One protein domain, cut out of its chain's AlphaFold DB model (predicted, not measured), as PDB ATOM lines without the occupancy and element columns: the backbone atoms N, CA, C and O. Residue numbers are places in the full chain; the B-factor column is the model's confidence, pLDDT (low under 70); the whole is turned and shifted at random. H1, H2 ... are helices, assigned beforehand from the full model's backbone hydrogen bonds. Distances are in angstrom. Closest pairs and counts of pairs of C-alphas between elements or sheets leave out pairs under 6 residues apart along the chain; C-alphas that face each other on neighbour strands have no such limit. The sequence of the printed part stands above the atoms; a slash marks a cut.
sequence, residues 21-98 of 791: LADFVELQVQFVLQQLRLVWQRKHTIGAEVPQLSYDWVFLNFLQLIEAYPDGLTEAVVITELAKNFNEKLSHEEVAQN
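AT A GLANCE: This is residues 21 to 98 of the 791 residues of an uncharacterized protein of Bremia lactucae (UniProt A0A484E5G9). The longest helix, H3, crosses H1 with its first part, and the shorter H2 packs on both of them, which gives a small cluster of three helices set crosswise to one another. The last part of H3, residues 91 to 97, sticks out from this cluster together with Asn 98, and so do residues 42 to 47 after the body of H1 and residues 67 to 72 where H2 gives way to H3. The printed part has 78 residues with three named helices in the order H1, H2, H3 and no named strand, and its class is all helix. The whole is compact, with a radius of gyration of the C-alphas of 13.2 A, and elongated in outline, spanning 38 by 25 by 24 A along its three main axes.

IN THESE COORDINATES: H3 is residues 75 to 97, 23 residues and 31.2 A from first to last C-alpha; it begins at C-alpha 75 at (87.141, 156.628, 98.026) and ends at C-alpha 97 at (101.602, 128.970, 98.423). H1 is residues 24 to 43, 29.1 A long, and begins at C-alpha 24 at (97.910, 162.778, 107.259). H2 is residues 55 to 68, 20.0 A long.

HOW THE PARTS SIT: The helix packing is mostly crossed, with no touching pair at a shallow tilt. H3 touches H1 with residues 75 to 83 alone, and H1 touches H3 with residues 32 to 36 alone; the closest C-alphas, those of Leu 36 and Ile 79, are 6.3 A apart. The two run the same way at a steep tilt of 68 degrees, only just short of about perpendicular. H3 touches H2 with residues 78 to 82 alone, and the closest C-alphas are those of Asn 61 and Leu 82, 7.1 A apart. These two run opposite ways at a steep tilt of 52 degrees. H1 touches H2 with residues 29 to 33 alone; the closest C-alphas, those of Val 29 and Phe 59, are 6.1 A apart, and the lines are about perpendicular at 75 degrees. Every O i to N i+4 pair is within hydrogen-bond range in H1 and H2, and 18 of 19 are in H3.

THE WHOLE: The two C-alphas farthest apart are those of Asp 71 and Asn 98, at 40.9 A. Without the stretches that stand free, the body has 58 residues and spans 31 by 22 by 18 A. The printed part has no cut. The link from H1 to H2 is long, with 11 residues, and the link from H2 to H3 is short, with 6. The mean pLDDT of the printed part is 72.3; it is under 70 at residues 21 to 22, 44 to 53 and 88 to 98, of which 88 to 97 belong to H3.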
ATOM      1  N   LEU A  21      98.796 159.553 117.074       55.66
ATOM      2  CA  LEU A  21     100.056 160.153 116.592       55.66
ATOM      3  C   LEU A  21     100.300 160.013 115.069       55.66
ATOM      4  O   LEU A  21     101.380 160.363 114.598       55.66
ATOM      5  N   ALA A  22      99.345 159.458 114.315       62.59
ATOM      6  CA  ALA A  22      99.508 159.175 112.893       62.59
ATOM      7  C   ALA A  22      99.420 160.450 112.040       62.59
ATOM      8  O   ALA A  22      98.569 161.308 112.284       62.59
ATOM      9  N   ASP A  23     100.285 160.569 111.031       72.88
ATOM     10  CA  ASP A  23     100.266 161.719 110.123       72.88
ATOM     11  C   ASP A  23      99.136 161.649 109.075       72.88
ATOM     12  O   ASP A  23      98.393 160.669 108.990       72.88
ATOM     13  N   PHE A  24      98.980 162.706 108.262       77.88
ATOM     14  CA  PHE A  24      97.910 162.778 107.259       77.88
ATOM     15  C   PHE A  24      97.876 161.557 106.325       77.88
ATOM     16  O   PHE A  24      96.795 161.052 106.032       77.88
ATOM     17  N   VAL A  25      99.036 161.082 105.860       82.44
ATOM     18  CA  VAL A  25      99.128 159.991 104.879       82.44
ATOM     19  C   VAL A  25      98.812 158.658 105.544       82.44
ATOM     20  O   VAL A  25      98.023 157.878 105.009       82.44
ATOM     21  N   GLU A  26      99.362 158.420 106.736       79.00
ATOM     22  CA  GLU A  26      99.062 157.229 107.533       79.00
ATOM     23  C   GLU A  26      97.560 157.123 107.832       79.00
ATOM     24  O   GLU A  26      96.987 156.039 107.726       79.00
ATOM     25  N   LEU A  27      96.893 158.245 108.129       78.38
ATOM     26  CA  LEU A  27      95.444 158.290 108.341       78.38
ATOM     27  C   LEU A  27      94.648 157.917 107.081       78.38
ATOM     28  O   LEU A  27      93.660 157.184 107.188       78.38
ATOM     29  N   GLN A  28      95.068 158.369 105.892       82.50
ATOM     30  CA  GLN A  28      94.415 157.964 104.638       82.50
ATOM     31  C   GLN A  28      94.594 156.462 104.381       82.50
ATOM     32  O   GLN A  28      93.630 155.775 104.047       82.50
ATOM     33  N   VAL A  29      95.798 155.922 104.583       83.38
ATOM     34  CA  VAL A  29      96.074 154.494 104.353       83.38
ATOM     35  C   VAL A  29      95.342 153.613 105.364       83.38
ATOM     36  O   VAL A  29      94.784 152.582 104.989       83.38
ATOM     37  N   GLN A  30      95.269 154.025 106.631       79.19
ATOM     38  CA  GLN A  30      94.474 153.333 107.648       79.19
ATOM     39  C   GLN A  30      92.987 153.314 107.289       79.19
ATOM     40  O   GLN A  30      92.343 152.270 107.422       79.19
ATOM     41  N   PHE A  31      92.454 154.432 106.787       81.38
ATOM     42  CA  PHE A  31      91.079 154.500 106.300       81.38
ATOM     43  C   PHE A  31      90.846 153.515 105.147       81.38
ATOM     44  O   PHE A  31      89.912 152.715 105.201       81.38
ATOM     45  N   VAL A  32      91.730 153.498 104.145       83.25
ATOM     46  CA  VAL A  32      91.655 152.557 103.013       83.25
ATOM     47  C   VAL A  32      91.710 151.106 103.488       83.25
ATOM     48  O   VAL A  32      90.886 150.288 103.078       83.25
ATOM     49  N   LEU A  33      92.635 150.783 104.393       82.12
ATOM     50  CA  LEU A  33      92.764 149.449 104.972       82.12
ATOM     51  C   LEU A  33      91.473 149.025 105.687       82.12
ATOM     52  O   LEU A  33      91.012 147.895 105.515       82.12
ATOM     53  N   GLN A  34      90.864 149.921 106.469       81.38
ATOM     54  CA  GLN A  34      89.597 149.658 107.149       81.38
ATOM     55  C   GLN A  34      88.455 149.432 106.150       81.38
ATOM     56  O   GLN A  34      87.688 148.482 106.311       81.38
ATOM     57  N   GLN A  35      88.362 150.246 105.099       82.00
ATOM     58  CA  GLN A  35      87.322 150.096 104.082       82.00
ATOM     59  C   GLN A  35      87.473 148.808 103.267       82.00
ATOM     60  O   GLN A  35      86.483 148.117 103.031       82.00
ATOM     61  N   LEU A  36      88.698 148.420 102.900       80.62
ATOM     62  CA  LEU A  36      88.955 147.145 102.222       80.62
ATOM     63  C   LEU A  36      88.517 145.952 103.079       80.62
ATOM     64  O   LEU A  36      87.870 145.034 102.572       80.62
ATOM     65  N   ARG A  37      88.781 145.996 104.393       78.75
ATOM     66  CA  ARG A  37      88.291 144.979 105.339       78.75
ATOM     67  C   ARG A  37      86.765 144.928 105.378       78.75
ATOM     68  O   ARG A  37      86.200 143.837 105.352       78.75
ATOM     69  N   LEU A  38      86.091 146.080 105.395       79.00
ATOM     70  CA  LEU A  38      84.625 146.146 105.371       79.00
ATOM     71  C   LEU A  38      84.045 145.599 104.059       79.00
ATOM     72  O   LEU A  38      83.062 144.861 104.087       79.00
ATOM     73  N   VAL A  39      84.644 145.917 102.909       78.38
ATOM     74  CA  VAL A  39      84.215 145.382 101.605       78.38
ATOM     75  C   VAL A  39      84.399 143.868 101.541       78.38
ATOM     76  O   VAL A  39      83.504 143.174 101.057       78.38
ATOM     77  N   TRP A  40      85.506 143.346 102.072       73.06
ATOM     78  CA  TRP A  40      85.734 141.905 102.176       73.06
ATOM     79  C   TRP A  40      84.657 141.219 103.027       73.06
ATOM     80  O   TRP A  40      84.021 140.269 102.576       73.06
ATOM     81  N   GLN A  41      84.380 141.759 104.218       73.62
ATOM     82  CA  GLN A  41      83.345 141.251 105.128       73.62
ATOM     83  C   GLN A  41      81.926 141.325 104.549       73.62
ATOM     84  O   GLN A  41      81.069 140.544 104.938       73.62
ATOM     85  N   ARG A  42      81.645 142.262 103.633       75.38
ATOM     86  CA  ARG A  42      80.348 142.321 102.934       75.38
ATOM     87  C   ARG A  42      80.238 141.289 101.814       75.38
ATOM     88  O   ARG A  42      79.136 140.826 101.533       75.38
ATOM     89  N   LYS A  43      81.349 140.956 101.149       70.81
ATOM     90  CA  LYS A  43      81.385 139.976 100.047       70.81
ATOM     91  C   LYS A  43      81.425 138.527 100.535       70.81
ATOM     92  O   LYS A  43      80.940 137.648  99.827       70.81
ATOM     93  N   HIS A  44      81.973 138.281 101.722       65.44
ATOM     94  CA  HIS A  44      82.101 136.949 102.308       65.44
ATOM     95  C   HIS A  44      81.254 136.825 103.580       65.44
ATOM     96  O   HIS A  44      81.169 137.753 104.372       65.44
ATOM     97  N   THR A  45      80.591 135.681 103.767       52.47
ATOM     98  CA  THR A  45      79.688 135.416 104.900       52.47
ATOM     99  C   THR A  45      80.342 135.658 106.264       52.47
ATOM    100  O   THR A  45      81.546 135.457 106.430       52.47
ATOM    101  N   ILE A  46      79.521 136.030 107.255       47.41
ATOM    102  CA  ILE A  46      79.907 136.222 108.663       47.41
ATOM    103  C   ILE A  46      80.696 134.991 109.143       47.41
ATOM    104  O   ILE A  46      80.131 133.907 109.256       47.41
ATOM    105  N   GLY A  47      82.000 135.160 109.388       46.84
ATOM    106  CA  GLY A  47      82.903 134.093 109.844       46.84
ATOM    107  C   GLY A  47      84.043 133.720 108.886       46.84
ATOM    108  O   GLY A  47      84.885 132.919 109.272       46.84
ATOM    109  N   ALA A  48      84.114 134.287 107.675       48.28
ATOM    110  CA  ALA A  48      85.302 134.146 106.829       48.28
ATOM    111  C   ALA A  48      86.495 134.903 107.447       48.28
ATOM    112  O   ALA A  48      86.375 136.092 107.755       48.28
ATOM    113  N   GLU A  49      87.634 134.226 107.621       52.75
ATOM    114  CA  GLU A  49      88.878 134.875 108.049       52.75
ATOM    115  C   GLU A  49      89.230 135.995 107.062       52.75
ATOM    116  O   GLU A  49      89.201 135.814 105.841       52.75
ATOM    117  N   VAL A  50      89.486 137.193 107.590       56.66
ATOM    118  CA  VAL A  50      89.907 138.332 106.773       56.66
ATOM    119  C   VAL A  50      91.346 138.049 106.344       56.66
ATOM    120  O   VAL A  50      92.211 137.994 107.219       56.66
ATOM    121  N   PRO A  51      91.634 137.871 105.043       58.91
ATOM    122  CA  PRO A  51      92.988 137.624 104.586       58.91
ATOM    123  C   PRO A  51      93.886 138.792 104.996       58.91
ATOM    124  O   PRO A  51      93.477 139.960 104.981       58.91
ATOM    125  N   GLN A  52      95.111 138.463 105.404       59.88
ATOM    126  CA  GLN A  52      96.063 139.424 105.941       59.88
ATOM    127  C   GLN A  52      96.537 140.412 104.864       59.88
ATOM    128  O   GLN A  52      97.540 140.210 104.186       59.88
ATOM    129  N   LEU A  53      95.820 141.526 104.719       66.25
ATOM    130  CA  LEU A  53      96.286 142.690 103.968       66.25
ATOM    131  C   LEU A  53      97.434 143.359 104.734       66.25
ATOM    132  O   LEU A  53      97.208 143.951 105.795       66.25
ATOM    133  N   SER A  54      98.653 143.280 104.195       70.56
ATOM    134  CA  SER A  54      99.797 143.992 104.763       70.56
ATOM    135  C   SER A  54      99.654 145.501 104.547       70.56
ATOM    136  O   SER A  54      99.233 145.962 103.483       70.56
ATOM    137  N   TYR A  55     100.005 146.280 105.574       74.06
ATOM    138  CA  TYR A  55      99.987 147.744 105.514       74.06
ATOM    139  C   TYR A  55     100.844 148.259 104.353       74.06
ATOM    140  O   TYR A  55     100.388 149.094 103.579       74.06
ATOM    141  N   ASP A  56     102.031 147.681 104.176       73.12
ATOM    142  CA  ASP A  56     102.986 148.039 103.126       73.12
ATOM    143  C   ASP A  56     102.418 147.847 101.719       73.12
ATOM    144  O   ASP A  56     102.634 148.684 100.843       73.12
ATOM    145  N   TRP A  57     101.654 146.770 101.503       80.19
ATOM    146  CA  TRP A  57     101.018 146.523 100.214       80.19
ATOM    147  C   TRP A  57      99.952 147.577  99.921       80.19
ATOM    148  O   TRP A  57      99.945 148.148  98.831       80.19
ATOM    149  N   VAL A  58      99.089 147.884 100.896       82.38
ATOM    150  CA  VAL A  58      98.071 148.933 100.729       82.38
ATOM    151  C   VAL A  58      98.738 150.286 100.498       82.38
ATOM    152  O   VAL A  58      98.333 151.006  99.591       82.38
ATOM    153  N   PHE A  59      99.785 150.610 101.259       85.81
ATOM    154  CA  PHE A  59     100.514 151.869 101.139       85.81
ATOM    155  C   PHE A  59     101.127 152.033  99.745       85.81
ATOM    156  O   PHE A  59     100.890 153.042  99.086       85.81
ATOM    157  N   LEU A  60     101.867 151.027  99.263       85.06
ATOM    158  CA  LEU A  60     102.507 151.068  97.948       85.06
ATOM    159  C   LEU A  60     101.481 151.236  96.820       85.06
ATOM    160  O   LEU A  60     101.643 152.117  95.979       85.06
ATOM    161  N   ASN A  61     100.424 150.418  96.807       86.38
ATOM    162  CA  ASN A  61      99.411 150.489  95.752       86.38
ATOM    163  C   ASN A  61      98.611 151.799  95.837       86.38
ATOM    164  O   ASN A  61      98.245 152.368  94.813       86.38
ATOM    165  N   PHE A  62      98.382 152.323  97.043       87.75
ATOM    166  CA  PHE A  62      97.762 153.632  97.224       87.75
ATOM    167  C   PHE A  62      98.629 154.761  96.652       87.75
ATOM    168  O   PHE A  62      98.114 155.611  95.927       87.75
ATOM    169  N   LEU A  63      99.943 154.751  96.905       87.62
ATOM    170  CA  LEU A  63     100.860 155.727  96.311       87.62
ATOM    171  C   LEU A  63     100.900 155.630  94.779       87.62
ATOM    172  O   LEU A  63     100.900 156.663  94.117       87.62
ATOM    173  N   GLN A  64     100.896 154.416  94.220       87.12
ATOM    174  CA  GLN A  64     100.858 154.205  92.767       87.12
ATOM    175  C   GLN A  64      99.575 154.761  92.140       87.12
ATOM    176  O   GLN A  64      99.630 155.413  91.099       87.12
ATOM    177  N   LEU A  65      98.425 154.565  92.791       87.38
ATOM    178  CA  LEU A  65      97.173 155.177  92.352       87.38
ATOM    179  C   LEU A  65      97.252 156.707  92.428       87.38
ATOM    180  O   LEU A  65      96.834 157.385  91.497       87.38
ATOM    181  N   ILE A  66      97.806 157.273  93.507       86.81
ATOM    182  CA  ILE A  66      97.957 158.733  93.640       86.81
ATOM    183  C   ILE A  66      98.831 159.305  92.515       86.81
ATOM    184  O   ILE A  66      98.571 160.403  92.022       86.81
ATOM    185  N   GLU A  67      99.880 158.583  92.126       85.69
ATOM    186  CA  GLU A  67     100.761 158.975  91.027       85.69
ATOM    187  C   GLU A  67     100.049 158.901  89.667       85.69
ATOM    188  O   GLU A  67     100.205 159.807  88.849       85.69
ATOM    189  N   ALA A  68      99.222 157.874  89.447       84.62
ATOM    190  CA  ALA A  68      98.454 157.697  88.213       84.62
ATOM    191  C   ALA A  68      97.312 158.720  88.043       84.62
ATOM    192  O   ALA A  68      96.961 159.060  86.913       84.62
ATOM    193  N   TYR A  69      96.749 159.227  89.146       85.81
ATOM    194  CA  TYR A  69      95.609 160.150  89.152       85.81
ATOM    195  C   TYR A  69      95.984 161.505  89.791       85.81
ATOM    196  O   TYR A  69      95.669 161.759  90.960       85.81
ATOM    197  N   PRO A  70      96.634 162.419  89.041       79.56
ATOM    198  CA  PRO A  70      97.125 163.697  89.572       79.56
ATOM    199  C   PRO A  70      96.007 164.650  90.027       79.56
ATOM    200  O   PRO A  70      96.229 165.477  90.913       79.56
ATOM    201  N   ASP A  71      94.801 164.508  89.475       79.06
ATOM    202  CA  ASP A  71      93.623 165.301  89.854       79.06
ATOM    203  C   ASP A  71      92.979 164.828  91.170       79.06
ATOM    204  O   ASP A  71      92.058 165.466  91.677       79.06
ATOM    205  N   GLY A  72      93.510 163.759  91.769       79.38
ATOM    206  CA  GLY A  72      93.049 163.191  93.029       79.38
ATOM    207  C   GLY A  72      92.184 161.953  92.854       79.38
ATOM    208  O   GLY A  72      91.687 161.637  91.775       79.38
ATOM    209  N   LEU A  73      92.009 161.238  93.961       83.94
ATOM    210  CA  LEU A  73      91.258 159.996  94.015       83.94
ATOM    211  C   LEU A  73      90.040 160.127  94.923       83.94
ATOM    212  O   LEU A  73      90.095 160.717  96.003       83.94
ATOM    213  N   THR A  74      88.943 159.502  94.502       84.81
ATOM    214  CA  THR A  74      87.771 159.304  95.356       84.81
ATOM    215  C   THR A  74      87.871 157.969  96.084       84.81
ATOM    216  O   THR A  74      88.475 157.020  95.584       84.81
ATOM    217  N   GLU A  75      87.225 157.871  97.248       83.50
ATOM    218  CA  GLU A  75      87.141 156.628  98.026       83.50
ATOM    219  C   GLU A  75      86.687 155.441  97.165       83.50
ATOM    220  O   GLU A  75      87.295 154.373  97.219       83.50
ATOM    221  N   ALA A  76      85.675 155.646  96.318       80.56
ATOM    222  CA  ALA A  76      85.149 154.607  95.443       80.56
ATOM    223  C   ALA A  76      86.206 154.072  94.467       80.56
ATOM    224  O   ALA A  76      86.327 152.857  94.319       80.56
ATOM    225  N   VAL A  77      86.987 154.954  93.833       83.44
ATOM    226  CA  VAL A  77      88.050 154.554  92.895       83.44
ATOM    227  C   VAL A  77      89.141 153.782  93.634       83.44
ATOM    228  O   VAL A  77      89.485 152.679  93.220       83.44
ATOM    229  N   VAL A  78      89.619 154.305  94.769       84.38
ATOM    230  CA  VAL A  78      90.686 153.662  95.557       84.38
ATOM    231  C   VAL A  78      90.273 152.272  96.014       84.38
ATOM    232  O   VAL A  78      91.001 151.309  95.799       84.38
ATOM    233  N   ILE A  79      89.096 152.147  96.627       84.31
ATOM    234  CA  ILE A  79      88.620 150.860  97.135       84.31
ATOM    235  C   ILE A  79      88.395 149.878  95.985       84.31
ATOM    236  O   ILE A  79      88.724 148.705  96.134       84.31
ATOM    237  N   THR A  80      87.838 150.322  94.856       81.25
ATOM    238  CA  THR A  80      87.521 149.428  93.731       81.25
ATOM    239  C   THR A  80      88.787 148.888  93.073       81.25
ATOM    240  O   THR A  80      88.902 147.674  92.914       81.25
ATOM    241  N   GLU A  81      89.750 149.758  92.763       84.25
ATOM    242  CA  GLU A  81      91.033 149.365  92.169       84.25
ATOM    243  C   GLU A  81      91.847 148.495  93.130       84.25
ATOM    244  O   GLU A  81      92.300 147.414  92.762       84.25
ATOM    245  N   LEU A  82      91.961 148.883  94.405       84.62
ATOM    246  CA  LEU A  82      92.698 148.077  95.378       84.62
ATOM    247  C   LEU A  82      92.011 146.744  95.672       84.62
ATOM    248  O   LEU A  82      92.696 145.740  95.833       84.62
ATOM    249  N   ALA A  83      90.678 146.689  95.713       81.31
ATOM    250  CA  ALA A  83      89.969 145.422  95.855       81.31
ATOM    251  C   ALA A  83      90.169 144.527  94.623       81.31
ATOM    252  O   ALA A  83      90.273 143.312  94.778       81.31
ATOM    253  N   LYS A  84      90.236 145.100  93.415       81.69
ATOM    254  CA  LYS A  84      90.562 144.369  92.183       81.69
ATOM    255  C   LYS A  84      91.986 143.807  92.248       81.69
ATOM    256  O   LYS A  84      92.133 142.588  92.197       81.69
ATOM    257  N   ASN A  85      92.984 144.655  92.500       79.75
ATOM    258  CA  ASN A  85      94.390 144.255  92.634       79.75
ATOM    259  C   ASN A  85      94.590 143.232  93.756       79.75
ATOM    260  O   ASN A  85      95.421 142.336  93.654       79.75
ATOM    261  N   PHE A  86      93.824 143.344  94.843       76.62
ATOM    262  CA  PHE A  86      93.880 142.385  95.938       76.62
ATOM    263  C   PHE A  86      93.320 141.016  95.539       76.62
ATOM    264  O   PHE A  86      93.914 139.997  95.876       76.62
ATOM    265  N   ASN A  87      92.218 140.970  94.785       70.88
ATOM    266  CA  ASN A  87      91.680 139.709  94.266       70.88
ATOM    267  C   ASN A  87      92.631 139.063  93.248       70.88
ATOM    268  O   ASN A  87      92.795 137.843  93.248       70.88
ATOM    269  N   GLU A  88      93.286 139.867  92.409       69.69
ATOM    270  CA  GLU A  88      94.346 139.405  91.505       69.69
ATOM    271  C   GLU A  88      95.540 138.863  92.303       69.69
ATOM    272  O   GLU A  88      96.007 137.757  92.041       69.69
ATOM    273  N   LYS A  89      95.974 139.570  93.356       66.62
ATOM    274  CA  LYS A  89      97.045 139.114  94.248       66.62
ATOM    275  C   LYS A  89      96.701 137.816  94.961       66.62
ATOM    276  O   LYS A  89      97.542 136.933  94.984       66.62
ATOM    277  N   LEU A  90      95.496 137.667  95.513       63.06
ATOM    278  CA  LEU A  90      95.050 136.403  96.108       63.06
ATOM    279  C   LEU A  90      95.060 135.277  95.073       63.06
ATOM    280  O   LEU A  90      95.515 134.179  95.372       63.06
ATOM    281  N   SER A  91      94.651 135.568  93.837       54.25
ATOM    282  CA  SER A  91      94.727 134.605  92.734       54.25
ATOM    283  C   SER A  91      96.177 134.207  92.416       54.25
ATOM    284  O   SER A  91      96.427 133.047  92.109       54.25
ATOM    285  N   HIS A  92      97.144 135.123  92.551       46.66
ATOM    286  CA  HIS A  92      98.579 134.856  92.384       46.66
ATOM    287  C   HIS A  92      99.255 134.213  93.619       46.66
ATOM    288  O   HIS A  92     100.136 133.368  93.465       46.66
ATOM    289  N   GLU A  93      98.865 134.564  94.847       42.78
ATOM    290  CA  GLU A  93      99.422 134.016  96.096       42.78
ATOM    291  C   GLU A  93      98.875 132.616  96.401       42.78
ATOM    292  O   GLU A  93      99.632 131.764  96.865       42.78
ATOM    293  N   GLU A  94      97.620 132.313  96.044       39.41
ATOM    294  CA  GLU A  94      97.091 130.939  96.050       39.41
ATOM    295  C   GLU A  94      97.870 130.020  95.088       39.41
ATOM    296  O   GLU A  94      98.007 128.823  95.349       39.41
ATOM    297  N   VAL A  95      98.430 130.579  94.006       37.19
ATOM    298  CA  VAL A  95      99.308 129.876  93.053       37.19
ATOM    299  C   VAL A  95     100.727 129.696  93.615       37.19
ATOM    300  O   VAL A  95     101.357 128.672  93.357       37.19
ATOM    301  N   ALA A  96     101.221 130.635  94.430       35.38
ATOM    302  CA  ALA A  96     102.558 130.581  95.030       35.38
ATOM    303  C   ALA A  96     102.643 129.713  96.304       35.38
ATOM    304  O   ALA A  96     103.649 129.037  96.521       35.38
ATOM    305  N   GLN A  97     101.603 129.702  97.146       31.86
ATOM    306  CA  GLN A  97     101.602 128.970  98.423       31.86
ATOM    307  C   GLN A  97     101.296 127.472  98.283       31.86
ATOM    308  O   GLN A  97     101.539 126.710  99.215       31.86
ATOM    309  N   ASN A  98     100.832 127.020  97.116       31.28
ATOM    310  CA  ASN A  98     100.588 125.607  96.836       31.28
ATOM    311  C   ASN A  98     101.260 125.166  95.525       31.28
ATOM    312  O   ASN A  98     100.577 124.977  94.519       31.28
TER     313      ASN A  98